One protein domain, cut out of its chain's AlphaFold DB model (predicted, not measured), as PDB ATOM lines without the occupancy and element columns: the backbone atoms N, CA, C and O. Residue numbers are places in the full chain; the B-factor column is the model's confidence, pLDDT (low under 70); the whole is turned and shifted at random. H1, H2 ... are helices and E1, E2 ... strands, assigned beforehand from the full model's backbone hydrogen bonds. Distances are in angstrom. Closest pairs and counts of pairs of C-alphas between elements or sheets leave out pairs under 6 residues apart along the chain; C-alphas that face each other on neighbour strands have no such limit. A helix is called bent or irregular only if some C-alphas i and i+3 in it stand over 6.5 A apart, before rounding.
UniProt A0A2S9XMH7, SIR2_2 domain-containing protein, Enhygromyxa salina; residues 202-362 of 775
ATOM      1  N   LEU A 202      37.763  -7.934 -40.260       87.00
ATOM      2  CA  LEU A 202      38.633  -7.732 -41.420       87.00
ATOM      3  C   LEU A 202      38.656  -6.267 -41.886       87.00
ATOM      4  O   LEU A 202      39.679  -5.799 -42.374       87.00
ATOM      5  N   GLU A 203      37.541  -5.549 -41.754       89.88
ATOM      6  CA  GLU A 203      37.469  -4.119 -42.073       89.88
ATOM      7  C   GLU A 203      38.193  -3.291 -41.017       89.88
ATOM      8  O   GLU A 203      38.930  -2.375 -41.378       89.88
ATOM      9  N   VAL A 204      38.072  -3.684 -39.742       91.00
ATOM     10  CA  VAL A 204      38.889  -3.137 -38.652       91.00
ATOM     11  C   VAL A 204      40.370  -3.296 -39.005       91.00
ATOM     12  O   VAL A 204      41.054  -2.287 -39.135       91.00
ATOM     13  N   GLU A 205      40.860  -4.520 -39.256       90.19
ATOM     14  CA  GLU A 205      42.276  -4.786 -39.592       90.19
ATOM     15  C   GLU A 205      42.743  -3.959 -40.802       90.19
ATOM     16  O   GLU A 205      43.797  -3.327 -40.751       90.19
ATOM     17  N   ARG A 206      41.933  -3.893 -41.866       90.38
ATOM     18  CA  ARG A 206      42.250  -3.103 -43.067       90.38
ATOM     19  C   ARG A 206      42.332  -1.605 -42.795       90.38
ATOM     20  O   ARG A 206      43.189  -0.961 -43.387       90.38
ATOM     21  N   SER A 207      41.486  -1.066 -41.915       91.62
ATOM     22  CA  SER A 207      41.465   0.372 -41.606       91.62
ATOM     23  C   SER A 207      42.765   0.880 -40.975       91.62
ATOM     24  O   SER A 207      43.068   2.065 -41.072       91.62
ATOM     25  N   TYR A 208      43.549  -0.011 -40.363       91.00
ATOM     26  CA  TYR A 208      44.825   0.335 -39.742       91.00
ATOM     27  C   TYR A 208      46.042   0.051 -40.625       91.00
ATOM     28  O   TYR A 208      47.117   0.577 -40.347       91.00
ATOM     29  N   GLY A 209      45.909  -0.781 -41.663       86.81
ATOM     30  CA  GLY A 209      47.044  -1.221 -42.475       86.81
ATOM     31  C   GLY A 209      48.158  -1.832 -41.615       86.81
ATOM     32  O   GLY A 209      47.950  -2.813 -40.906       86.81
ATOM     33  N   ASP A 210      49.345  -1.239 -41.670       86.69
ATOM     34  CA  ASP A 210      50.547  -1.598 -40.909       86.69
ATOM     35  C   ASP A 210      50.807  -0.686 -39.691       86.69
ATOM     36  O   ASP A 210      51.851  -0.804 -39.050       86.69
ATOM     37  N   ARG A 211      49.869   0.205 -39.334       90.06
ATOM     38  CA  ARG A 211      50.033   1.148 -38.211       90.06
ATOM     39  C   ARG A 211      49.978   0.467 -36.843       90.06
ATOM     40  O   ARG A 211      50.597   0.934 -35.894       90.06
ATOM     41  N   LEU A 212      49.267  -0.653 -36.712       92.56
ATOM     42  CA  LEU A 212      49.245  -1.402 -35.454       92.56
ATOM     43  C   LEU A 212      50.535  -2.204 -35.278       92.56
ATOM     44  O   LEU A 212      50.735  -3.263 -35.872       92.56
ATOM     45  N   ARG A 213      51.405  -1.685 -34.416       92.19
ATOM     46  CA  ARG A 213      52.679  -2.312 -34.031       92.19
ATOM     47  C   ARG A 213      52.535  -3.244 -32.819       92.19
ATOM     48  O   ARG A 213      51.571  -3.084 -32.061       92.19
ATOM     49  N   PRO A 214      53.475  -4.186 -32.588       93.19
ATOM     50  CA  PRO A 214      53.458  -5.108 -31.450       93.19
ATOM     51  C   PRO A 214      53.085  -4.480 -30.103       93.19
ATOM     52  O   PRO A 214      52.250  -5.038 -29.392       93.19
ATOM     53  N   ARG A 215      53.622  -3.301 -29.773       94.44
ATOM     54  CA  ARG A 215      53.309  -2.599 -28.520       94.44
ATOM     55  C   ARG A 215      51.822  -2.282 -28.305       94.44
ATOM     56  O   ARG A 215      51.343  -2.411 -27.181       94.44
ATOM     57  N   HIS A 216      51.071  -1.962 -29.363       95.75
ATOM     58  CA  HIS A 216      49.624  -1.714 -29.289       95.75
ATOM     59  C   HIS A 216      48.881  -2.993 -28.894       95.75
ATOM     60  O   HIS A 216      48.055  -3.009 -27.981       95.75
ATOM     61  N   HIS A 217      49.223  -4.097 -29.563       95.06
ATOM     62  CA  HIS A 217      48.642  -5.402 -29.276       95.06
ATOM     63  C   HIS A 217      49.001  -5.895 -27.876       95.06
ATOM     64  O   HIS A 217      48.175  -6.530 -27.237       95.06
ATOM     65  N   ILE A 218      50.201  -5.607 -27.378       96.44
ATOM     66  CA  ILE A 218      50.628  -6.031 -26.041       96.44
ATOM     67  C   ILE A 218      49.833  -5.322 -24.942       96.44
ATOM     68  O   ILE A 218      49.340  -5.997 -24.041       96.44
ATOM     69  N   ILE A 219      49.611  -4.007 -25.056       96.44
ATOM     70  CA  ILE A 219      48.732  -3.284 -24.122       96.44
ATOM     71  C   ILE A 219      47.321  -3.887 -24.143       96.44
ATOM     72  O   ILE A 219      46.756  -4.181 -23.090       96.44
ATOM     73  N   ALA A 220      46.775  -4.143 -25.335       95.44
ATOM     74  CA  ALA A 220      45.471  -4.783 -25.477       95.44
ATOM     75  C   ALA A 220      45.427  -6.196 -24.861       95.44
ATOM     76  O   ALA A 220      44.418  -6.580 -24.269       95.44
ATOM     77  N   ARG A 221      46.515  -6.971 -24.952       95.50
ATOM     78  CA  ARG A 221      46.633  -8.295 -24.320       95.50
ATOM     79  C   ARG A 221      46.656  -8.196 -22.798       95.50
ATOM     80  O   ARG A 221      45.891  -8.909 -22.163       95.50
ATOM     81  N   TRP A 222      47.442  -7.294 -22.204       96.56
ATOM     82  CA  TRP A 222      47.406  -7.076 -20.749       96.56
ATOM     83  C   TRP A 222      46.030  -6.623 -20.260       96.56
ATOM     84  O   TRP A 222      45.597  -7.026 -19.180       96.56
ATOM     85  N   ALA A 223      45.314  -5.828 -21.055       94.44
ATOM     86  CA  ALA A 223      43.934  -5.466 -20.759       94.44
ATOM     87  C   ALA A 223      43.002  -6.692 -20.797       94.44
ATOM     88  O   ALA A 223      42.215  -6.887 -19.871       94.44
ATOM     89  N   ARG A 224      43.134  -7.562 -21.812       91.62
ATOM     90  CA  ARG A 224      42.389  -8.835 -21.923       91.62
ATOM     91  C   ARG A 224      42.705  -9.822 -20.797       91.62
ATOM     92  O   ARG A 224      41.803 -10.524 -20.365       91.62
ATOM     93  N   GLU A 225      43.945  -9.851 -20.309       92.31
ATOM     94  CA  GLU A 225      44.349 -10.605 -19.107       92.31
ATOM     95  C   GLU A 225      43.775 -10.020 -17.806       92.31
ATOM     96  O   GLU A 225      43.873 -10.633 -16.747       92.31
ATOM     97  N   GLY A 226      43.234  -8.799 -17.849       92.06
ATOM     98  CA  GLY A 226      42.786  -8.071 -16.666       92.06
ATOM     99  C   GLY A 226      43.898  -7.470 -15.815       92.06
ATOM    100  O   GLY A 226      43.608  -7.017 -14.707       92.06
ATOM    101  N   LEU A 227      45.124  -7.424 -16.343       93.44
ATOM    102  CA  LEU A 227      46.313  -6.868 -15.696       93.44
ATOM    103  C   LEU A 227      46.379  -5.343 -15.833       93.44
ATOM    104  O   LEU A 227      46.671  -4.643 -14.869       93.44
ATOM    105  N   CYS A 228      46.022  -4.811 -17.003       92.94
ATOM    106  CA  CYS A 228      45.983  -3.368 -17.261       92.94
ATOM    107  C   CYS A 228      44.581  -2.961 -17.716       92.94
ATOM    108  O   CYS A 228      44.328  -2.759 -18.900       92.94
ATOM    109  N   ARG A 229      43.637  -2.884 -16.769       90.25
ATOM    110  CA  ARG A 229      42.223  -2.600 -17.080       90.25
ATOM    111  C   ARG A 229      41.963  -1.163 -17.508       90.25
ATOM    112  O   ARG A 229      40.951  -0.924 -18.154       90.25
ATOM    113  N   THR A 230      42.845  -0.238 -17.149       91.62
ATOM    114  CA  THR A 230      42.734   1.177 -17.500       91.62
ATOM    115  C   THR A 230      43.978   1.590 -18.264       91.62
ATOM    116  O   THR A 230      45.097   1.379 -17.796       91.62
ATOM    117  N   LEU A 231      43.764   2.191 -19.428       94.25
ATOM    118  CA  LEU A 231      44.764   2.861 -20.241       94.25
ATOM    119  C   LEU A 231      44.425   4.349 -20.272       94.25
ATOM    120  O   LEU A 231      43.293   4.716 -20.582       94.25
ATOM    121  N   LEU A 232      45.407   5.192 -19.977       91.88
ATOM    122  CA  LEU A 232      45.318   6.629 -20.198       91.88
ATOM    123  C   LEU A 232      46.064   6.977 -21.488       91.88
ATOM    124  O   LEU A 232      47.121   6.407 -21.767       91.88
ATOM    125  N   THR A 233      45.562   7.931 -22.264       90.88
ATOM    126  CA  THR A 233      46.290   8.450 -23.423       90.88
ATOM    127  C   THR A 233      45.936   9.895 -23.745       90.88
ATOM    128  O   THR A 233      44.807  10.336 -23.531       90.88
ATOM    129  N   THR A 234      46.912  10.628 -24.273       86.69
ATOM    130  CA  THR A 234      46.728  11.952 -24.887       86.69
ATOM    131  C   THR A 234      46.579  11.879 -26.406       86.69
ATOM    132  O   THR A 234      46.417  12.908 -27.056       86.69
ATOM    133  N   ASN A 235      46.632  10.677 -26.985       89.31
ATOM    134  CA  ASN A 235      46.523  10.480 -28.423       89.31
ATOM    135  C   ASN A 235      45.066  10.564 -28.872       89.31
ATOM    136  O   ASN A 235      44.162  10.063 -28.201       89.31
ATOM    137  N   TYR A 236      44.849  11.140 -30.051       89.69
ATOM    138  CA  TYR A 236      43.516  11.309 -30.634       89.69
ATOM    139  C   TYR A 236      43.107  10.136 -31.529       89.69
ATOM    140  O   TYR A 236      41.910   9.840 -31.629       89.69
ATOM    141  N   ASP A 237      44.097   9.489 -32.155       91.88
ATOM    142  CA  ASP A 237      43.973   8.353 -33.076       91.88
ATOM    143  C   ASP A 237      43.290   7.136 -32.451       91.88
ATOM    144  O   ASP A 237      43.200   7.033 -31.235       91.88
ATOM    145  N   MET A 238      42.810   6.196 -33.265       93.69
ATOM    146  CA  MET A 238      42.070   5.026 -32.775       93.69
ATOM    147  C   MET A 238      42.925   3.755 -32.731       93.69
ATOM    148  O   MET A 238      42.380   2.653 -32.871       93.69
ATOM    149  N   LEU A 239      44.254   3.866 -32.614       94.25
ATOM    150  CA  LEU A 239      45.147   2.703 -32.666       94.25
ATOM    151  C   LEU A 239      44.934   1.764 -31.473       94.25
ATOM    152  O   LEU A 239      44.896   0.544 -31.645       94.25
ATOM    153  N   MET A 240      44.751   2.305 -30.267       94.56
ATOM    154  CA  MET A 240      44.543   1.487 -29.066       94.56
ATOM    155  C   MET A 240      43.221   0.738 -29.132       94.56
ATOM    156  O   MET A 240      43.180  -0.477 -28.968       94.56
ATOM    157  N   GLU A 241      42.144   1.433 -29.466       94.12
ATOM    158  CA  GLU A 241      40.809   0.870 -29.631       94.12
ATOM    159  C   GLU A 241      40.802  -0.199 -30.734       94.12
ATOM    160  O   GLU A 241      40.205  -1.265 -30.570       94.12
ATOM    161  N   GLY A 242      41.550   0.028 -31.819       94.00
ATOM    162  CA  GLY A 242      41.792  -0.957 -32.872       94.00
ATOM    163  C   GLY A 242      42.496  -2.208 -32.371       94.00
ATOM    164  O   GLY A 242      42.041  -3.327 -32.620       94.00
ATOM    165  N   ALA A 243      43.587  -2.040 -31.623       94.81
ATOM    166  CA  ALA A 243      44.316  -3.151 -31.027       94.81
ATOM    167  C   ALA A 243      43.450  -3.938 -30.036       94.81
ATOM    168  O   ALA A 243      43.521  -5.169 -30.020       94.81
ATOM    169  N   TYR A 244      42.600  -3.261 -29.260       94.06
ATOM    170  CA  TYR A 244      41.647  -3.890 -28.349       94.06
ATOM    171  C   TYR A 244      40.628  -4.708 -29.147       94.06
ATOM    172  O   TYR A 244      40.481  -5.918 -28.934       94.06
ATOM    173  N   ARG A 245      39.997  -4.093 -30.147       91.62
ATOM    174  CA  ARG A 245      39.044  -4.771 -31.023       91.62
ATOM    175  C   ARG A 245      39.645  -6.021 -31.669       91.62
ATOM    176  O   ARG A 245      39.058  -7.101 -31.593       91.62
ATOM    177  N   LEU A 246      40.839  -5.902 -32.247       91.25
ATOM    178  CA  LEU A 246      41.541  -7.013 -32.891       91.25
ATOM    179  C   LEU A 246      42.067  -8.057 -31.903       91.25
ATOM    180  O   LEU A 246      42.268  -9.195 -32.311       91.25
ATOM    181  N   SER A 247      42.243  -7.719 -30.623       91.25
ATOM    182  CA  SER A 247      42.606  -8.675 -29.564       91.25
ATOM    183  C   SER A 247      41.411  -9.476 -29.041       91.25
ATOM    184  O   SER A 247      41.582 -10.337 -28.182       91.25
ATOM    185  N   GLY A 248      40.211  -9.267 -29.588       89.25
ATOM    186  CA  GLY A 248      39.028 -10.052 -29.243       89.25
ATOM    187  C   GLY A 248      38.126  -9.404 -28.199       89.25
ATOM    188  O   GLY A 248      37.316 -10.112 -27.606       89.25
ATOM    189  N   PHE A 249      38.229  -8.091 -27.977       90.12
ATOM    190  CA  PHE A 249      37.169  -7.383 -27.270       90.12
ATOM    191  C   PHE A 249      35.911  -7.253 -28.155       90.12
ATOM    192  O   PHE A 249      35.965  -6.921 -29.346       90.12
ATOM    193  N   ALA A 250      34.766  -7.532 -27.544       85.31
ATOM    194  CA  ALA A 250      33.433  -7.276 -28.051       85.31
ATOM    195  C   ALA A 250      33.193  -5.774 -28.192       85.31
ATOM    196  O   ALA A 250      33.546  -4.975 -27.320       85.31
ATOM    197  N   CYS A 251      32.549  -5.417 -29.295       82.38
ATOM    198  CA  CYS A 251      32.107  -4.064 -29.557       82.38
ATOM    199  C   CYS A 251      30.587  -3.987 -29.409       82.38
ATOM    200  O   CYS A 251      29.883  -4.889 -29.864       82.38
ATOM    201  N   ARG A 252      30.091  -2.914 -28.787       78.31
ATOM    202  CA  ARG A 252      28.650  -2.621 -28.683       78.31
ATOM    203  C   ARG A 252      28.162  -1.636 -29.738       78.31
ATOM    204  O   ARG A 252      26.967  -1.560 -29.982       78.31
ATOM    205  N   LEU A 253      29.081  -0.870 -30.315       80.12
ATOM    206  CA  LEU A 253      28.795   0.194 -31.265       80.12
ATOM    207  C   LEU A 253      29.132  -0.289 -32.676       80.12
ATOM    208  O   LEU A 253      30.029  -1.113 -32.869       80.12
ATOM    209  N   CYS A 254      28.401   0.209 -33.664       82.56
ATOM    210  CA  CYS A 254      28.689  -0.056 -35.062       82.56
ATOM    211  C   CYS A 254      28.710   1.260 -35.824       82.56
ATOM    212  O   CYS A 254      27.788   2.062 -35.690       82.56
ATOM    213  N   ASP A 255      29.747   1.458 -36.635       82.12
ATOM    214  CA  ASP A 255      29.847   2.622 -37.519       82.12
ATOM    215  C   ASP A 255      28.797   2.597 -38.644       82.12
ATOM    216  O   ASP A 255      28.568   3.616 -39.291       82.12
ATOM    217  N   THR A 256      28.188   1.437 -38.912       82.44
ATOM    218  CA  THR A 256      27.183   1.257 -39.964       82.44
ATOM    219  C   THR A 256      25.801   1.081 -39.329       82.44
ATOM    220  O   THR A 256      25.567   0.071 -38.658       82.44
ATOM    221  N   PRO A 257      24.868   2.034 -39.524       80.38
ATOM    222  CA  PRO A 257      23.524   1.942 -38.965       80.38
ATOM    223  C   PRO A 257      22.816   0.641 -39.363       80.38
ATOM    224  O   PRO A 257      22.811   0.261 -40.532       80.38
ATOM    225  N   GLY A 258      22.202  -0.032 -38.390       83.00
ATOM    226  CA  GLY A 258      21.447  -1.272 -38.606       83.00
ATOM    227  C   GLY A 258      22.290  -2.547 -38.725       83.00
ATOM    228  O   GLY A 258      21.714  -3.632 -38.771       83.00
ATOM    229  N   GLU A 259      23.623  -2.455 -38.731       87.56
ATOM    230  CA  GLU A 259      24.495  -3.630 -38.682       87.56
ATOM    231  C   GLU A 259      24.946  -3.954 -37.253       87.56
ATOM    232  O   GLU A 259      25.268  -3.076 -36.453       87.56
ATOM    233  N   GLU A 260      25.011  -5.249 -36.935       86.31
ATOM    234  CA  GLU A 260      25.600  -5.717 -35.684       86.31
ATOM    235  C   GLU A 260      27.104  -5.978 -35.858       86.31
ATOM    236  O   GLU A 260      27.512  -6.676 -36.797       86.31
ATOM    237  N   PRO A 261      27.953  -5.482 -34.939       86.12
ATOM    238  CA  PRO A 261      29.380  -5.727 -35.012       86.12
ATOM    239  C   PRO A 261      29.691  -7.204 -34.736       86.12
ATOM    240  O   PRO A 261      29.156  -7.827 -33.817       86.12
ATOM    241  N   GLU A 262      30.618  -7.761 -35.514       85.44
ATOM    242  CA  GLU A 262      31.081  -9.141 -35.401       85.44
ATOM    243  C   GLU A 262      31.633  -9.415 -33.997       85.44
ATOM    244  O   GLU A 262      32.645  -8.852 -33.577       85.44
ATOM    245  N   GLN A 263      30.992 -10.308 -33.254       83.88
ATOM    246  CA  GLN A 263      31.428 -10.631 -31.899       83.88
ATOM    247  C   GLN A 263      32.605 -11.619 -31.899       83.88
ATOM    248  O   GLN A 263      32.703 -12.467 -32.795       83.88
ATOM    249  N   PRO A 264      33.501 -11.551 -30.894       80.62
ATOM    250  CA  PRO A 264      34.529 -12.570 -30.719       80.62
ATOM    251  C   PRO A 264      33.889 -13.961 -30.526       80.62
ATOM    252  O   PRO A 264      32.759 -14.079 -30.045       80.62
ATOM    253  N   PRO A 265      34.592 -15.047 -30.892       75.44
ATOM    254  CA  PRO A 265      34.043 -16.406 -30.826       75.44
ATOM    255  C   PRO A 265      33.664 -16.843 -29.412       75.44
ATOM    256  O   PRO A 265      32.677 -17.565 -29.243       75.44
ATOM    257  N   LEU A 266      34.443 -16.406 -28.423       79.69
ATOM    258  CA  LEU A 266      34.194 -16.615 -27.007       79.69
ATOM    259  C   LEU A 266      34.232 -15.271 -26.290       79.69
ATOM    260  O   LEU A 266      35.185 -14.504 -26.434       79.69
ATOM    261  N   LEU A 267      33.191 -15.028 -25.502       80.44
ATOM    262  CA  LEU A 267      33.180 -13.973 -24.503       80.44
ATOM    263  C   LEU A 267      33.871 -14.505 -23.247       80.44
ATOM    264  O   LEU A 267      33.623 -15.631 -22.818       80.44
ATOM    265  N   THR A 268      34.749 -13.683 -22.703       79.50
ATOM    266  CA  THR A 268      35.544 -13.917 -21.501       79.50
ATOM    267  C   THR A 268      35.095 -12.965 -20.378       79.50
ATOM    268  O   THR A 268      34.192 -12.147 -20.601       79.50
ATOM    269  N   GLU A 269      35.677 -13.016 -19.179       79.94
ATOM    270  CA  GLU A 269      35.241 -12.142 -18.073       79.94
ATOM    271  C   GLU A 269      35.361 -10.651 -18.426       79.94
ATOM    272  O   GLU A 269      34.427  -9.868 -18.216       79.94
ATOM    273  N   LEU A 270      36.480 -10.277 -19.052       85.19
ATOM    274  CA  LEU A 270      36.741  -8.944 -19.598       85.19
ATOM    275  C   LEU A 270      36.552  -8.938 -21.114       85.19
ATOM    276  O   LEU A 270      37.500  -8.923 -21.901       85.19
ATOM    277  N   SER A 271      35.288  -8.978 -21.528       84.62
ATOM    278  CA  SER A 271      34.922  -9.037 -22.945       84.62
ATOM    279  C   SER A 271      34.816  -7.690 -23.632       84.62
ATOM    280  O   SER A 271      34.870  -7.669 -24.850       84.62
ATOM    281  N   HIS A 272      34.647  -6.582 -22.916       88.88
ATOM    282  CA  HIS A 272      34.370  -5.285 -23.539       88.88
ATOM    283  C   HIS A 272      35.460  -4.270 -23.225       88.88
ATOM    284  O   HIS A 272      36.154  -4.386 -22.217       88.88
ATOM    285  N   PHE A 273      35.549  -3.238 -24.057       90.44
ATOM    286  CA  PHE A 273      36.221  -2.004 -23.686       90.44
ATOM    287  C   PHE A 273      35.263  -0.826 -23.831       90.44
ATOM    288  O   PHE A 273      34.349  -0.858 -24.657       90.44
ATOM    289  N   ALA A 274      35.465   0.193 -23.008       88.25
ATOM    290  CA  ALA A 274      34.810   1.479 -23.127       88.25
ATOM    291  C   ALA A 274      35.870   2.544 -23.386       88.25
ATOM    292  O   ALA A 274      36.903   2.599 -22.713       88.25
ATOM    293  N   ARG A 275      35.599   3.391 -24.372       89.25
ATOM    294  CA  ARG A 275      36.374   4.596 -24.623       89.25
ATOM    295  C   ARG A 275      35.759   5.733 -23.818       89.25
ATOM    296  O   ARG A 275      34.552   5.931 -23.882       89.25
ATOM    297  N   ILE A 276      36.590   6.468 -23.092       84.56
ATOM    298  CA  ILE A 276      36.197   7.701 -22.411       84.56
ATOM    299  C   ILE A 276      36.817   8.852 -23.197       84.56
ATOM    300  O   ILE A 276      38.035   9.022 -23.154       84.56
ATOM    301  N   GLY A 277      36.011   9.563 -23.991       76.62
ATOM    302  CA  GLY A 277      36.458  10.721 -24.776       76.62
ATOM    303  C   GLY A 277      36.045  12.071 -24.190       76.62
ATOM    304  O   GLY A 277      36.599  13.086 -24.592       76.62
ATOM    305  N   GLU A 278      35.091  12.077 -23.260       73.88
ATOM    306  CA  GLU A 278      34.581  13.271 -22.584       73.88
ATOM    307  C   GLU A 278      34.050  12.935 -21.178       73.88
ATOM    308  O   GLU A 278      33.877  11.767 -20.817       73.88
ATOM    309  N   ALA A 279      33.734  13.965 -20.389       74.56
ATOM    310  CA  ALA A 279      33.216  13.813 -19.028       74.56
ATOM    311  C   ALA A 279      31.950  12.938 -18.958       74.56
ATOM    312  O   ALA A 279      31.798  12.116 -18.054       74.56
ATOM    313  N   VAL A 280      31.041  13.078 -19.929       76.75
ATOM    314  CA  VAL A 280      29.782  12.316 -19.976       76.75
ATOM    315  C   VAL A 280      30.041  10.816 -20.134       76.75
ATOM    316  O   VAL A 280      29.366  10.008 -19.490       76.75
ATOM    317  N   ASP A 281      31.040  10.432 -20.930       74.81
ATOM    318  CA  ASP A 281      31.430   9.030 -21.084       74.81
ATOM    319  C   ASP A 281      31.915   8.442 -19.758       74.81
ATOM    320  O   ASP A 281      31.585   7.299 -19.429       74.81
ATOM    321  N   PHE A 282      32.668   9.221 -18.973       72.81
ATOM    322  CA  PHE A 282      33.214   8.776 -17.692       72.81
ATOM    323  C   PHE A 282      32.100   8.374 -16.722       72.81
ATOM    324  O   PHE A 282      32.120   7.267 -16.184       72.81
ATOM    325  N   PHE A 283      31.077   9.217 -16.566       72.06
ATOM    326  CA  PHE A 283      29.948   8.914 -15.685       72.06
ATOM    327  C   PHE A 283      29.042   7.800 -16.228       72.06
ATOM    328  O   PHE A 283      28.453   7.055 -15.444       72.06
ATOM    329  N   ARG A 284      28.943   7.640 -17.556       72.50
ATOM    330  CA  ARG A 284      28.133   6.577 -18.182       72.50
ATOM    331  C   ARG A 284      28.793   5.202 -18.134       72.50
ATOM    332  O   ARG A 284      28.112   4.205 -17.900       72.50
ATOM    333  N   PHE A 285      30.098   5.125 -18.387       69.19
ATOM    334  CA  PHE A 285      30.792   3.856 -18.637       69.19
ATOM    335  C   PHE A 285      31.876   3.513 -17.610       69.19
ATOM    336  O   PHE A 285      32.268   2.342 -17.521       69.19
ATOM    337  N   GLY A 286      32.319   4.480 -16.797       58.41
ATOM    338  CA  GLY A 286      33.423   4.335 -15.841       58.41
ATOM    339  C   GLY A 286      33.207   3.288 -14.741       58.41
ATOM    340  O   GLY A 286      34.175   2.824 -14.145       58.41
ATOM    341  N   HIS A 287      31.965   2.845 -14.515       56.06
ATOM    342  CA  HIS A 287      31.610   1.833 -13.507       56.06
ATOM    343  C   HIS A 287      31.305   0.440 -14.081       56.06
ATOM    344  O   HIS A 287      30.819  -0.439 -13.370       56.06
ATOM    345  N   THR A 288      31.563   0.192 -15.369       61.53
ATOM    346  CA  THR A 288      31.239  -1.116 -15.957       61.53
ATOM    347  C   THR A 288      32.248  -2.192 -15.524       61.53
ATOM    348  O   THR A 288      33.305  -2.356 -16.120       61.53
ATOM    349  N   HIS A 289      31.899  -2.980 -14.498       61.75
ATOM    350  CA  HIS A 289      32.757  -4.002 -13.862       61.75
ATOM    351  C   HIS A 289      33.362  -5.075 -14.798       61.75
ATOM    352  O   HIS A 289      34.252  -5.812 -14.379       61.75
ATOM    353  N   ARG A 290      32.889  -5.181 -16.048       73.62
ATOM    354  CA  ARG A 290      33.348  -6.151 -17.066       73.62
ATOM    355  C   ARG A 290      33.943  -5.498 -18.319       73.62
ATOM    356  O   ARG A 290      34.014  -6.140 -19.372       73.62
ATOM    357  N   SER A 291      34.333  -4.230 -18.218       84.81
ATOM    358  CA  SER A 291      34.964  -3.501 -19.313       84.81
ATOM    359  C   SER A 291      36.336  -2.994 -18.908       84.81
ATOM    360  O   SER A 291      36.561  -2.589 -17.768       84.81
ATOM    361  N   THR A 292      37.247  -2.974 -19.868       90.19
ATOM    362  CA  THR A 292      38.486  -2.203 -19.771       90.19
ATOM    363  C   THR A 292      38.246  -0.778 -20.259       90.19
ATOM    364  O   THR A 292      37.389  -0.553 -21.110       90.19
ATOM    365  N   LEU A 293      38.995   0.190 -19.749       90.31
ATOM    366  CA  LEU A 293      38.828   1.607 -20.057       90.31
ATOM    367  C   LEU A 293      40.000   2.115 -20.897       90.31
ATOM    368  O   LEU A 293      41.157   1.919 -20.529       90.31
ATOM    369  N   VAL A 294      39.689   2.810 -21.988       92.94
ATOM    370  CA  VAL A 294      40.641   3.625 -22.753       92.94
ATOM    371  C   VAL A 294      40.237   5.083 -22.567       92.94
ATOM    372  O   VAL A 294      39.292   5.553 -23.199       92.94
ATOM    373  N   ALA A 295      40.906   5.783 -21.653       90.69
ATOM    374  CA  ALA A 295      40.612   7.174 -21.335       90.69
ATOM    375  C   ALA A 295      41.501   8.120 -22.142       90.69
ATOM    376  O   ALA A 295      42.724   8.124 -21.989       90.69
ATOM    377  N   LYS A 296      40.867   8.924 -22.996       90.31
ATOM    378  CA  LYS A 296      41.521   9.855 -23.913       90.31
ATOM    379  C   LYS A 296      41.378  11.263 -23.378       90.31
ATOM    380  O   LYS A 296      40.384  11.939 -23.619       90.31
ATOM    381  N   ILE A 297      42.367  11.686 -22.607       84.56
ATOM    382  CA  ILE A 297      42.262  12.915 -21.816       84.56
ATOM    383  C   ILE A 297      42.295  14.191 -22.668       84.56
ATOM    384  O   ILE A 297      41.853  15.231 -22.201       84.56
ATOM    385  N   HIS A 298      42.795  14.115 -23.905       85.44
ATOM    386  CA  HIS A 298      42.763  15.221 -24.871       85.44
ATOM    387  C   HIS A 298      41.620  15.068 -25.888       85.44
ATOM    388  O   HIS A 298      41.620  15.711 -26.934       85.44
ATOM    389  N   GLY A 299      40.653  14.194 -25.609       88.12
ATOM    390  CA  GLY A 299      39.542  13.907 -26.501       88.12
ATOM    391  C   GLY A 299      39.887  12.921 -27.617       88.12
ATOM    392  O   GLY A 299      40.908  12.231 -27.609       88.12
ATOM    393  N   CYS A 300      38.965  12.770 -28.566       90.44
ATOM    394  CA  CYS A 300      38.947  11.638 -29.489       90.44
ATOM    395  C   CYS A 300      38.582  12.027 -30.929       90.44
ATOM    396  O   CYS A 300      37.559  12.679 -31.164       90.44
ATOM    397  N   ALA A 301      39.357  11.534 -31.905       92.81
ATOM    398  CA  ALA A 301      39.066  11.726 -33.325       92.81
ATOM    399  C   ALA A 301      37.766  11.039 -33.778       92.81
ATOM    400  O   ALA A 301      37.112  11.507 -34.704       92.81
ATOM    401  N   GLU A 302      37.362   9.932 -33.157       91.44
ATOM    402  CA  GLU A 302      36.094   9.268 -33.479       91.44
ATOM    403  C   GLU A 302      34.878  10.043 -32.967       91.44
ATOM    404  O   GLU A 302      33.946  10.248 -33.739       91.44
ATOM    405  N   CYS A 303      34.888  10.526 -31.715       90.56
ATOM    406  CA  CYS A 303      33.804  11.393 -31.234       90.56
ATOM    407  C   CYS A 303      33.656  12.621 -32.138       90.56
ATOM    408  O   CYS A 303      32.538  12.926 -32.539       90.56
ATOM    409  N   TYR A 304      34.775  13.242 -32.540       93.12
ATOM    410  CA  TYR A 304      34.765  14.342 -33.507       93.12
ATOM    411  C   TYR A 304      34.080  13.935 -34.818       93.12
ATOM    412  O   TYR A 304      33.184  14.630 -35.292       93.12
ATOM    413  N   ARG A 305      34.461  12.783 -35.389       92.25
ATOM    414  CA  ARG A 305      33.852  12.245 -36.616       92.25
ATOM    415  C   ARG A 305      32.352  12.014 -36.462       92.25
ATOM    416  O   ARG A 305      31.609  12.363 -37.371       92.25
ATOM    417  N   TRP A 306      31.902  11.462 -35.338       90.50
ATOM    418  CA  TRP A 306      30.485  11.202 -35.081       90.50
ATOM    419  C   TRP A 306      29.671  12.486 -34.922       90.50
ATOM    420  O   TRP A 306      28.640  12.635 -35.577       90.50
ATOM    421  N   THR A 307      30.130  13.436 -34.105       90.94
ATOM    422  CA  THR A 307      29.442  14.726 -33.942       90.94
ATOM    423  C   THR A 307      29.412  15.508 -35.252       90.94
ATOM    424  O   THR A 307      28.377  16.067 -35.606       90.94
ATOM    425  N   ARG A 308      30.506  15.471 -36.024       92.06
ATOM    426  CA  ARG A 308      30.600  16.079 -37.357       92.06
ATOM    427  C   ARG A 308      29.660  15.412 -38.365       92.06
ATOM    428  O   ARG A 308      28.985  16.107 -39.118       92.06
ATOM    429  N   ALA A 309      29.593  14.078 -38.385       90.94
ATOM    430  CA  ALA A 309      28.721  13.329 -39.291       90.94
ATOM    431  C   ALA A 309      27.242  13.662 -39.066       90.94
ATOM    432  O   ALA A 309      26.532  13.894 -40.036       90.94
ATOM    433  N   ARG A 310      26.808  13.811 -37.806       90.81
ATOM    434  CA  ARG A 310      25.436  14.239 -37.479       90.81
ATOM    435  C   ARG A 310      25.076  15.596 -38.081       90.81
ATOM    436  O   ARG A 310      23.968  15.756 -38.574       90.81
ATOM    437  N   VAL A 311      26.004  16.557 -38.075       91.06
ATOM    438  CA  VAL A 311      25.788  17.864 -38.725       91.06
ATOM    439  C   VAL A 311      25.638  17.692 -40.235       91.06
ATOM    440  O   VAL A 311      24.747  18.281 -40.835       91.06
ATOM    441  N   ILE A 312      26.482  16.865 -40.856       90.06
ATOM    442  CA  ILE A 312      26.424  16.603 -42.302       90.06
ATOM    443  C   ILE A 312      25.126  15.903 -42.700       90.06
ATOM    444  O   ILE A 312      24.541  16.246 -43.726       90.06
ATOM    445  N   ASP A 313      24.674  14.933 -41.916       91.00
ATOM    446  CA  ASP A 313      23.443  14.206 -42.202       91.00
ATOM    447  C   ASP A 313      22.213  15.108 -42.017       91.00
ATOM    448  O   ASP A 313      21.347  15.112 -42.891       91.00
ATOM    449  N   ALA A 314      22.196  15.973 -40.996       90.88
ATOM    450  CA  ALA A 314      21.156  16.993 -40.829       90.88
ATOM    451  C   ALA A 314      21.156  18.040 -41.966       90.88
ATOM    452  O   ALA A 314      20.109  18.414 -42.488       90.88
ATOM    453  N   LEU A 315      22.338  18.461 -42.438       89.44
ATOM    454  CA  LEU A 315      22.460  19.326 -43.623       89.44
ATOM    455  C   LEU A 315      21.886  18.669 -44.888       89.44
ATOM    456  O   LEU A 315      21.420  19.367 -45.787       89.44
ATOM    457  N   ARG A 316      21.958  17.337 -44.996       90.12
ATOM    458  CA  ARG A 316      21.412  16.578 -46.130       90.12
ATOM    459  C   ARG A 316      19.912  16.340 -46.007       90.12
ATOM    460  O   ARG A 316      19.251  16.286 -47.040       90.12
ATOM    461  N   SER A 317      19.394  16.171 -44.790       91.69
ATOM    462  CA  SER A 317      17.957  16.003 -44.550       91.69
ATOM    463  C   SER A 317      17.187  17.309 -44.754       91.69
ATOM    464  O   SER A 317      16.028  17.267 -45.162       91.69
ATOM    465  N   GLY A 318      17.836  18.457 -44.521       89.38
ATOM    466  CA  GLY A 318      17.195  19.772 -44.564       89.38
ATOM    467  C   GLY A 318      16.305  20.048 -43.348       89.38
ATOM    468  O   GLY A 318      15.507  20.981 -43.380       89.38
ATOM    469  N   ASP A 319      16.413  19.238 -42.290       91.19
ATOM    470  CA  ASP A 319      15.717  19.463 -41.024       91.19
ATOM    471  C   ASP A 319      16.479  20.509 -40.196       91.19
ATOM    472  O   ASP A 319      17.505  20.220 -39.576       91.19
ATOM    473  N   GLU A 320      15.971  21.742 -40.187       89.31
ATOM    474  CA  GLU A 320      16.571  22.868 -39.458       89.31
ATOM    475  C   GLU A 320      16.643  22.633 -37.938       89.31
ATOM    476  O   GLU A 320      17.585  23.079 -37.281       89.31
ATOM    477  N   VAL A 321      15.687  21.896 -37.357       90.38
ATOM    478  CA  VAL A 321      15.675  21.610 -35.913       90.38
ATOM    479  C   VAL A 321      16.757  20.589 -35.572       90.38
ATOM    480  O   VAL A 321      17.501  20.760 -34.597       90.38
ATOM    481  N   GLU A 322      16.869  19.535 -36.381       91.31
ATOM    482  CA  GLU A 322      17.942  18.550 -36.250       91.31
ATOM    483  C   GLU A 322      19.314  19.198 -36.474       91.31
ATOM    484  O   GLU A 322      20.247  18.941 -35.706       91.31
ATOM    485  N   LEU A 323      19.427  20.090 -37.462       89.00
ATOM    486  CA  LEU A 323      20.656  20.809 -37.783       89.00
ATOM    487  C   LEU A 323      21.121  21.697 -36.627       89.00
ATOM    488  O   LEU A 323      22.283  21.595 -36.219       89.00
ATOM    489  N   ALA A 324      20.231  22.512 -36.058       87.56
ATOM    490  CA  ALA A 324      20.542  23.359 -34.908       87.56
ATOM    491  C   ALA A 324      20.987  22.525 -33.692       87.56
ATOM    492  O   ALA A 324      21.966  22.844 -33.005       87.56
ATOM    493  N   SER A 325      20.312  21.394 -33.446       89.62
ATOM    494  CA  SER A 325      20.685  20.450 -32.386       89.62
ATOM    495  C   SER A 325      22.065  19.823 -32.623       89.62
ATOM    496  O   SER A 325      22.900  19.782 -31.713       89.62
ATOM    497  N   ALA A 326      22.332  19.363 -33.849       90.38
ATOM    498  CA  ALA A 326      23.596  18.744 -34.232       90.38
ATOM    499  C   ALA A 326      24.766  19.736 -34.151       90.38
ATOM    500  O   ALA A 326      25.813  19.388 -33.601       90.38
ATOM    501  N   ARG A 327      24.580  20.978 -34.622       88.56
ATOM    502  CA  ARG A 327      25.580  22.055 -34.518       88.56
ATOM    503  C   ARG A 327      25.919  22.361 -33.068       88.56
ATOM    504  O   ARG A 327      27.094  22.360 -32.713       88.56
ATOM    505  N   ARG A 328      24.911  22.520 -32.203       88.12
ATOM    506  CA  ARG A 328      25.123  22.755 -30.766       88.12
ATOM    507  C   ARG A 328      25.886  21.609 -30.100       88.12
ATOM    508  O   ARG A 328      26.812  21.853 -29.332       88.12
ATOM    509  N   ALA A 329      25.523  20.361 -30.398       88.25
ATOM    510  CA  ALA A 329      26.222  19.194 -29.861       88.25
ATOM    511  C   ALA A 329      27.686  19.138 -30.323       88.25
ATOM    512  O   ALA A 329      28.570  18.833 -29.528       88.25
ATOM    513  N   PHE A 330      27.946  19.460 -31.591       90.38
ATOM    514  CA  PHE A 330      29.300  19.497 -32.124       90.38
ATOM    515  C   PHE A 330      30.124  20.640 -31.517       90.38
ATOM    516  O   PHE A 330      31.238  20.390 -31.065       90.38
ATOM    517  N   ALA A 331      29.554  21.847 -31.409       88.88
ATOM    518  CA  ALA A 331      30.162  23.004 -30.748       88.88
ATOM    519  C   ALA A 331      30.607  22.676 -29.317       88.88
ATOM    520  O   ALA A 331      31.753  22.918 -28.946       88.88
ATOM    521  N   ASN A 332      29.717  22.049 -28.541       87.81
ATOM    522  CA  ASN A 332      29.973  21.674 -27.151       87.81
ATOM    523  C   ASN A 332      31.103  20.644 -26.998       87.81
ATOM    524  O   ASN A 332      31.722  20.585 -25.939       87.81
ATOM    525  N   TYR A 333      31.366  19.835 -28.030       88.12
ATOM    526  CA  TYR A 333      32.426  18.826 -28.007       88.12
ATOM    527  C   TYR A 333      33.803  19.386 -28.404       88.12
ATOM    528  O   TYR A 333      34.827  18.858 -27.972       88.12
ATOM    529  N   LEU A 334      33.876  20.461 -29.201       89.81
ATOM    530  CA  LEU A 334      35.155  21.018 -29.675       89.81
ATOM    531  C   LEU A 334      36.163  21.336 -28.549       89.81
ATOM    532  O   LEU A 334      37.335  20.988 -28.725       89.81
ATOM    533  N   PRO A 335      35.762  21.911 -27.392       86.88
ATOM    534  CA  PRO A 335      36.676  22.164 -26.276       86.88
ATOM    535  C   PRO A 335      37.261  20.898 -25.638       86.88
ATOM    536  O   PRO A 335      38.286  20.979 -24.967       86.88
ATOM    537  N   SER A 336      36.646  19.725 -25.839       85.50
ATOM    538  CA  SER A 336      37.197  18.447 -25.367       85.50
ATOM    539  C   SER A 336      38.446  18.018 -26.145       85.50
ATOM    540  O   SER A 336      39.183  17.156 -25.673       85.50
ATOM    541  N   ILE A 337      38.704  18.603 -27.325       89.50
ATOM    542  CA  ILE A 337      39.889  18.332 -28.145       89.50
ATOM    543  C   ILE A 337      41.014  19.332 -27.814       89.50
ATOM    544  O   ILE A 337      41.063  20.439 -28.359       89.50
ATOM    545  N   VAL A 338      41.953  18.933 -26.954       87.38
ATOM    546  CA  VAL A 338      42.985  19.818 -26.371       87.38
ATOM    547  C   VAL A 338      44.185  20.019 -27.312       87.38
ATOM    548  O   VAL A 338      45.042  19.156 -27.406       87.38
ATOM    549  N   PHE A 339      44.309  21.173 -27.975       86.12
ATOM    550  CA  PHE A 339      45.446  21.527 -28.855       86.12
ATOM    551  C   PHE A 339      46.035  22.922 -28.628       86.12
ATOM    552  O   PHE A 339      47.116  23.207 -29.155       86.12
ATOM    553  N   THR A 340      45.337  23.799 -27.907       84.12
ATOM    554  CA  THR A 340      45.783  25.172 -27.639       84.12
ATOM    555  C   THR A 340      46.391  25.298 -26.248       84.12
ATOM    556  O   THR A 340      46.174  24.462 -25.365       84.12
ATOM    557  N   PHE A 341      47.162  26.366 -26.034       79.00
ATOM    558  CA  PHE A 341      47.773  26.630 -24.735       79.00
ATOM    559  C   PHE A 341      46.715  26.887 -23.647       79.00
ATOM    560  O   PHE A 341      46.819  26.355 -22.541       79.00
ATOM    561  N   ARG A 342      45.645  27.626 -23.967       81.25
ATOM    562  CA  ARG A 342      44.513  27.832 -23.052       81.25
ATOM    563  C   ARG A 342      43.818  26.519 -22.673       81.25
ATOM    564  O   ARG A 342      43.504  26.315 -21.502       81.25
ATOM    565  N   GLU A 343      43.593  25.620 -23.630       83.75
ATOM    566  CA  GLU A 343      42.938  24.329 -23.368       83.75
ATOM    567  C   GLU A 343      43.775  23.445 -22.433       83.75
ATOM    568  O   GLU A 343      43.238  22.901 -21.469       83.75
ATOM    569  N   ILE A 344      45.093  23.348 -22.644       76.19
ATOM    570  CA  ILE A 344      45.956  22.522 -21.783       76.19
ATOM    571  C   ILE A 344      46.139  23.117 -20.376       76.19
ATOM    572  O   ILE A 344      46.326  22.378 -19.411       76.19
ATOM    573  N   GLN A 345      46.043  24.440 -20.215       73.44
ATOM    574  CA  GLN A 345      46.007  25.065 -18.887       73.44
ATOM    575  C   GLN A 345      44.693  24.769 -18.155       73.44
ATOM    576  O   GLN A 345      44.699  24.427 -16.969       73.44
ATOM    577  N   ASN A 346      43.573  24.854 -18.874       70.81
ATOM    578  CA  ASN A 346      42.240  24.592 -18.334       70.81
ATOM    579  C   ASN A 346      41.964  23.102 -18.117       70.81
ATOM    580  O   ASN A 346      41.071  22.765 -17.346       70.81
ATOM    581  N   TRP A 347      42.759  22.206 -18.703       64.44
ATOM    582  CA  TRP A 347      42.685  20.765 -18.461       64.44
ATOM    583  C   TRP A 347      42.721  20.404 -16.961       64.44
ATOM    584  O   TRP A 347      42.009  19.504 -16.531       64.44
ATOM    585  N   ARG A 348      43.443  21.164 -16.117       56.22
ATOM    586  CA  ARG A 348      43.440  20.970 -14.646       56.22
ATOM    587  C   ARG A 348      42.089  21.258 -13.976       56.22
ATOM    588  O   ARG A 348      41.846  20.815 -12.849       56.22
ATOM    589  N   GLN A 349      41.239  22.041 -14.630       59.19
ATOM    590  CA  GLN A 349      39.907  22.392 -14.145       59.19
ATOM    591  C   GLN A 349      38.870  21.322 -14.509       59.19
ATOM    592  O   GLN A 349      37.803  21.294 -13.895       59.19
ATOM    593  N   ASP A 350      39.191  20.414 -15.439       63.75
ATOM    594  CA  ASP A 350      38.319  19.307 -15.809       63.75
ATOM    595  C   ASP A 350      38.278  18.253 -14.690       63.75
ATOM    596  O   ASP A 350      39.210  17.470 -14.480       63.75
ATOM    597  N   ALA A 351      37.193  18.279 -13.912       63.16
ATOM    598  CA  ALA A 351      37.106  17.562 -12.646       63.16
ATOM    599  C   ALA A 351      37.262  16.042 -12.807       63.16
ATOM    600  O   ALA A 351      37.948  15.423 -11.999       63.16
ATOM    601  N   TRP A 352      36.700  15.432 -13.859       73.38
ATOM    602  CA  TRP A 352      36.729  13.969 -13.987       73.38
ATOM    603  C   TRP A 352      38.134  13.438 -14.289       73.38
ATOM    604  O   TRP A 352      38.532  12.419 -13.722       73.38
ATOM    605  N   SER A 353      38.899  14.114 -15.154       73.00
ATOM    606  CA  SER A 353      40.232  13.655 -15.553       73.00
ATOM    607  C   SER A 353      41.231  13.840 -14.413       73.00
ATOM    608  O   SER A 353      42.002  12.924 -14.123       73.00
ATOM    609  N   ARG A 354      41.143  14.962 -13.686       73.56
ATOM    610  CA  ARG A 354      41.909  15.211 -12.460       73.56
ATOM    611  C   ARG A 354      41.586  14.191 -11.370       73.56
ATOM    612  O   ARG A 354      42.507  13.627 -10.784       73.56
ATOM    613  N   ASP A 355      40.309  13.936 -11.098       75.69
ATOM    614  CA  ASP A 355      39.899  13.028 -10.023       75.69
ATOM    615  C   ASP A 355      40.261  11.571 -10.363       75.69
ATOM    616  O   ASP A 355      40.762  10.835  -9.507       75.69
ATOM    617  N   LEU A 356      40.102  11.163 -11.631       79.62
ATOM    618  CA  LEU A 356      40.602   9.884 -12.139       79.62
ATOM    619  C   LEU A 356      42.116   9.776 -11.935       79.62
ATOM    620  O   LEU A 356      42.590   8.788 -11.375       79.62
ATOM    621  N   LEU A 357      42.871  10.792 -12.352       79.44
ATOM    622  CA  LEU A 357      44.324  10.796 -12.252       79.44
ATOM    623  C   LEU A 357      44.798  10.735 -10.801       79.44
ATOM    624  O   LEU A 357      45.652   9.917 -10.468       79.44
ATOM    625  N   ALA A 358      44.204  11.539  -9.922       77.44
ATOM    626  CA  ALA A 358      44.531  11.565  -8.503       77.44
ATOM    627  C   ALA A 358      44.240  10.215  -7.830       77.44
ATOM    628  O   ALA A 358      45.035   9.737  -7.017       77.44
ATOM    629  N   ASN A 359      43.134   9.556  -8.188       83.00
ATOM    630  CA  ASN A 359      42.829   8.210  -7.705       83.00
ATOM    631  C   ASN A 359      43.836   7.173  -8.215       83.00
ATOM    632  O   ASN A 359      44.286   6.319  -7.449       83.00
ATOM    633  N   LEU A 360      44.225   7.252  -9.488       86.44
ATOM    634  CA  LEU A 360      45.201   6.336 -10.075       86.44
ATOM    635  C   LEU A 360      46.591   6.512  -9.460       86.44
ATOM    636  O   LEU A 360      47.180   5.521  -9.041       86.44
ATOM    637  N   LEU A 361      47.072   7.746  -9.303       84.31
ATOM    638  CA  LEU A 361      48.358   8.053  -8.663       84.31
ATOM    639  C   LEU A 361      48.438   7.530  -7.217       84.31
ATOM    640  O   LEU A 361      49.495   7.090  -6.766       84.31
ATOM    641  N   ARG A 362      47.310   7.511  -6.493       82.06
ATOM    642  CA  ARG A 362      47.228   6.977  -5.121       82.06
ATOM    643  C   ARG A 362      47.094   5.460  -5.030       82.06
ATOM    644  O   ARG A 362      47.304   4.916  -3.949       82.06
TER     645      ARG A 362
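This is residues 202 to 362 of the 775 residues of the protein "SIR2_2 domain-containing protein" of Enhygromyxa salina (UniProt A0A2S9XMH7). A small three-strand parallel sheet is covered by helices H2 and H3 on one face and by H4 on the other, while the helical hairpin H5 and H6 reaches away as an arm whose turn, residues 316 to 321, sticks out. H1 packs on H3, and H7 leads from the arm to H8, which comes back to graze the sheet. The 161 printed residues hold eight named helices and three named strands, in the order H1 H2 E1 H3 E2 H4 E3 H5 H6 H7 H8; the sheet's order is E1 E3 E2 and the class is mostly helix. The whole is compact, with a radius of gyration of the C-alphas of 16.8 A and spans of 47 by 40 by 30 A.

H1, residues 202 to 208, begins with C-alpha 202 at (38.633, -7.732, -41.420). H2 is residues 214 to 224, 15.1 A long; E1 is 230 to 233; H3 is 239 to 246. E2 is residues 272 to 276, 13.2 A; H4 is 279 to 285; E3 is 291 to 296, 15.6 A. H5, residues 301 to 317, is 24.3 A long, and H6, residues 320 to 336, is 25.4 A; H6 is only just irregular, with C-alphas 332 and 335 6.8 A apart. H7 is residues 341 to 349, and H8, residues 351 to 362, 16.5 A, ends with C-alpha 362 at (47.228, 6.977, -5.121).

E3 is parallel to E1 at 16 degrees, with N 231 and O 293 2.8 A apart, and to E2 at 24 degrees, with N 274 and O 292 2.8 A apart, both within hydrogen-bond range. H3 is over E3 and E2 at a height over the sheet of 9.8 A, on the same face as H2; H4 is over E2 on the opposite face, at 8.1 A. E2, H4, E3 form a strand-helix-strand unit, two parallel neighbour strands with a helix between, its crossover right-handed; E1, H3, E2 form a split one, with E3 between its strands, also right-handed. H2 and H3 touch at a steep tilt of 60 degrees, closest at C-alphas 220 and 244, 4.9 A. H1 touches H3, closest at C-alphas 204 and 242, 6.8 A. The hairpin H5 and H6 touches at a shallow tilt of 15 degrees, opposite ways, closest at C-alphas 314 and 323, 4.9 A. H6 and H7 are close but not clearly touching, with C-alphas 335 and 343 7.2 A apart. H8 only grazes the sheet, with residues 353 to 360. Every O i to N i+4 pair is within hydrogen-bond range in H2, H3, H4, H5 and H8; H1 has 2 of 3, H6 11 of 13 and H7 3 of 5.

The C-alphas of Gly 318 and Arg 362, the two farthest apart, are 51.2 A from each other. The printed part has no cut; the link from H3 to E2, residues 247 to 271, is long. Residues 285 to 289 and 347 to 351 have pLDDT under 70.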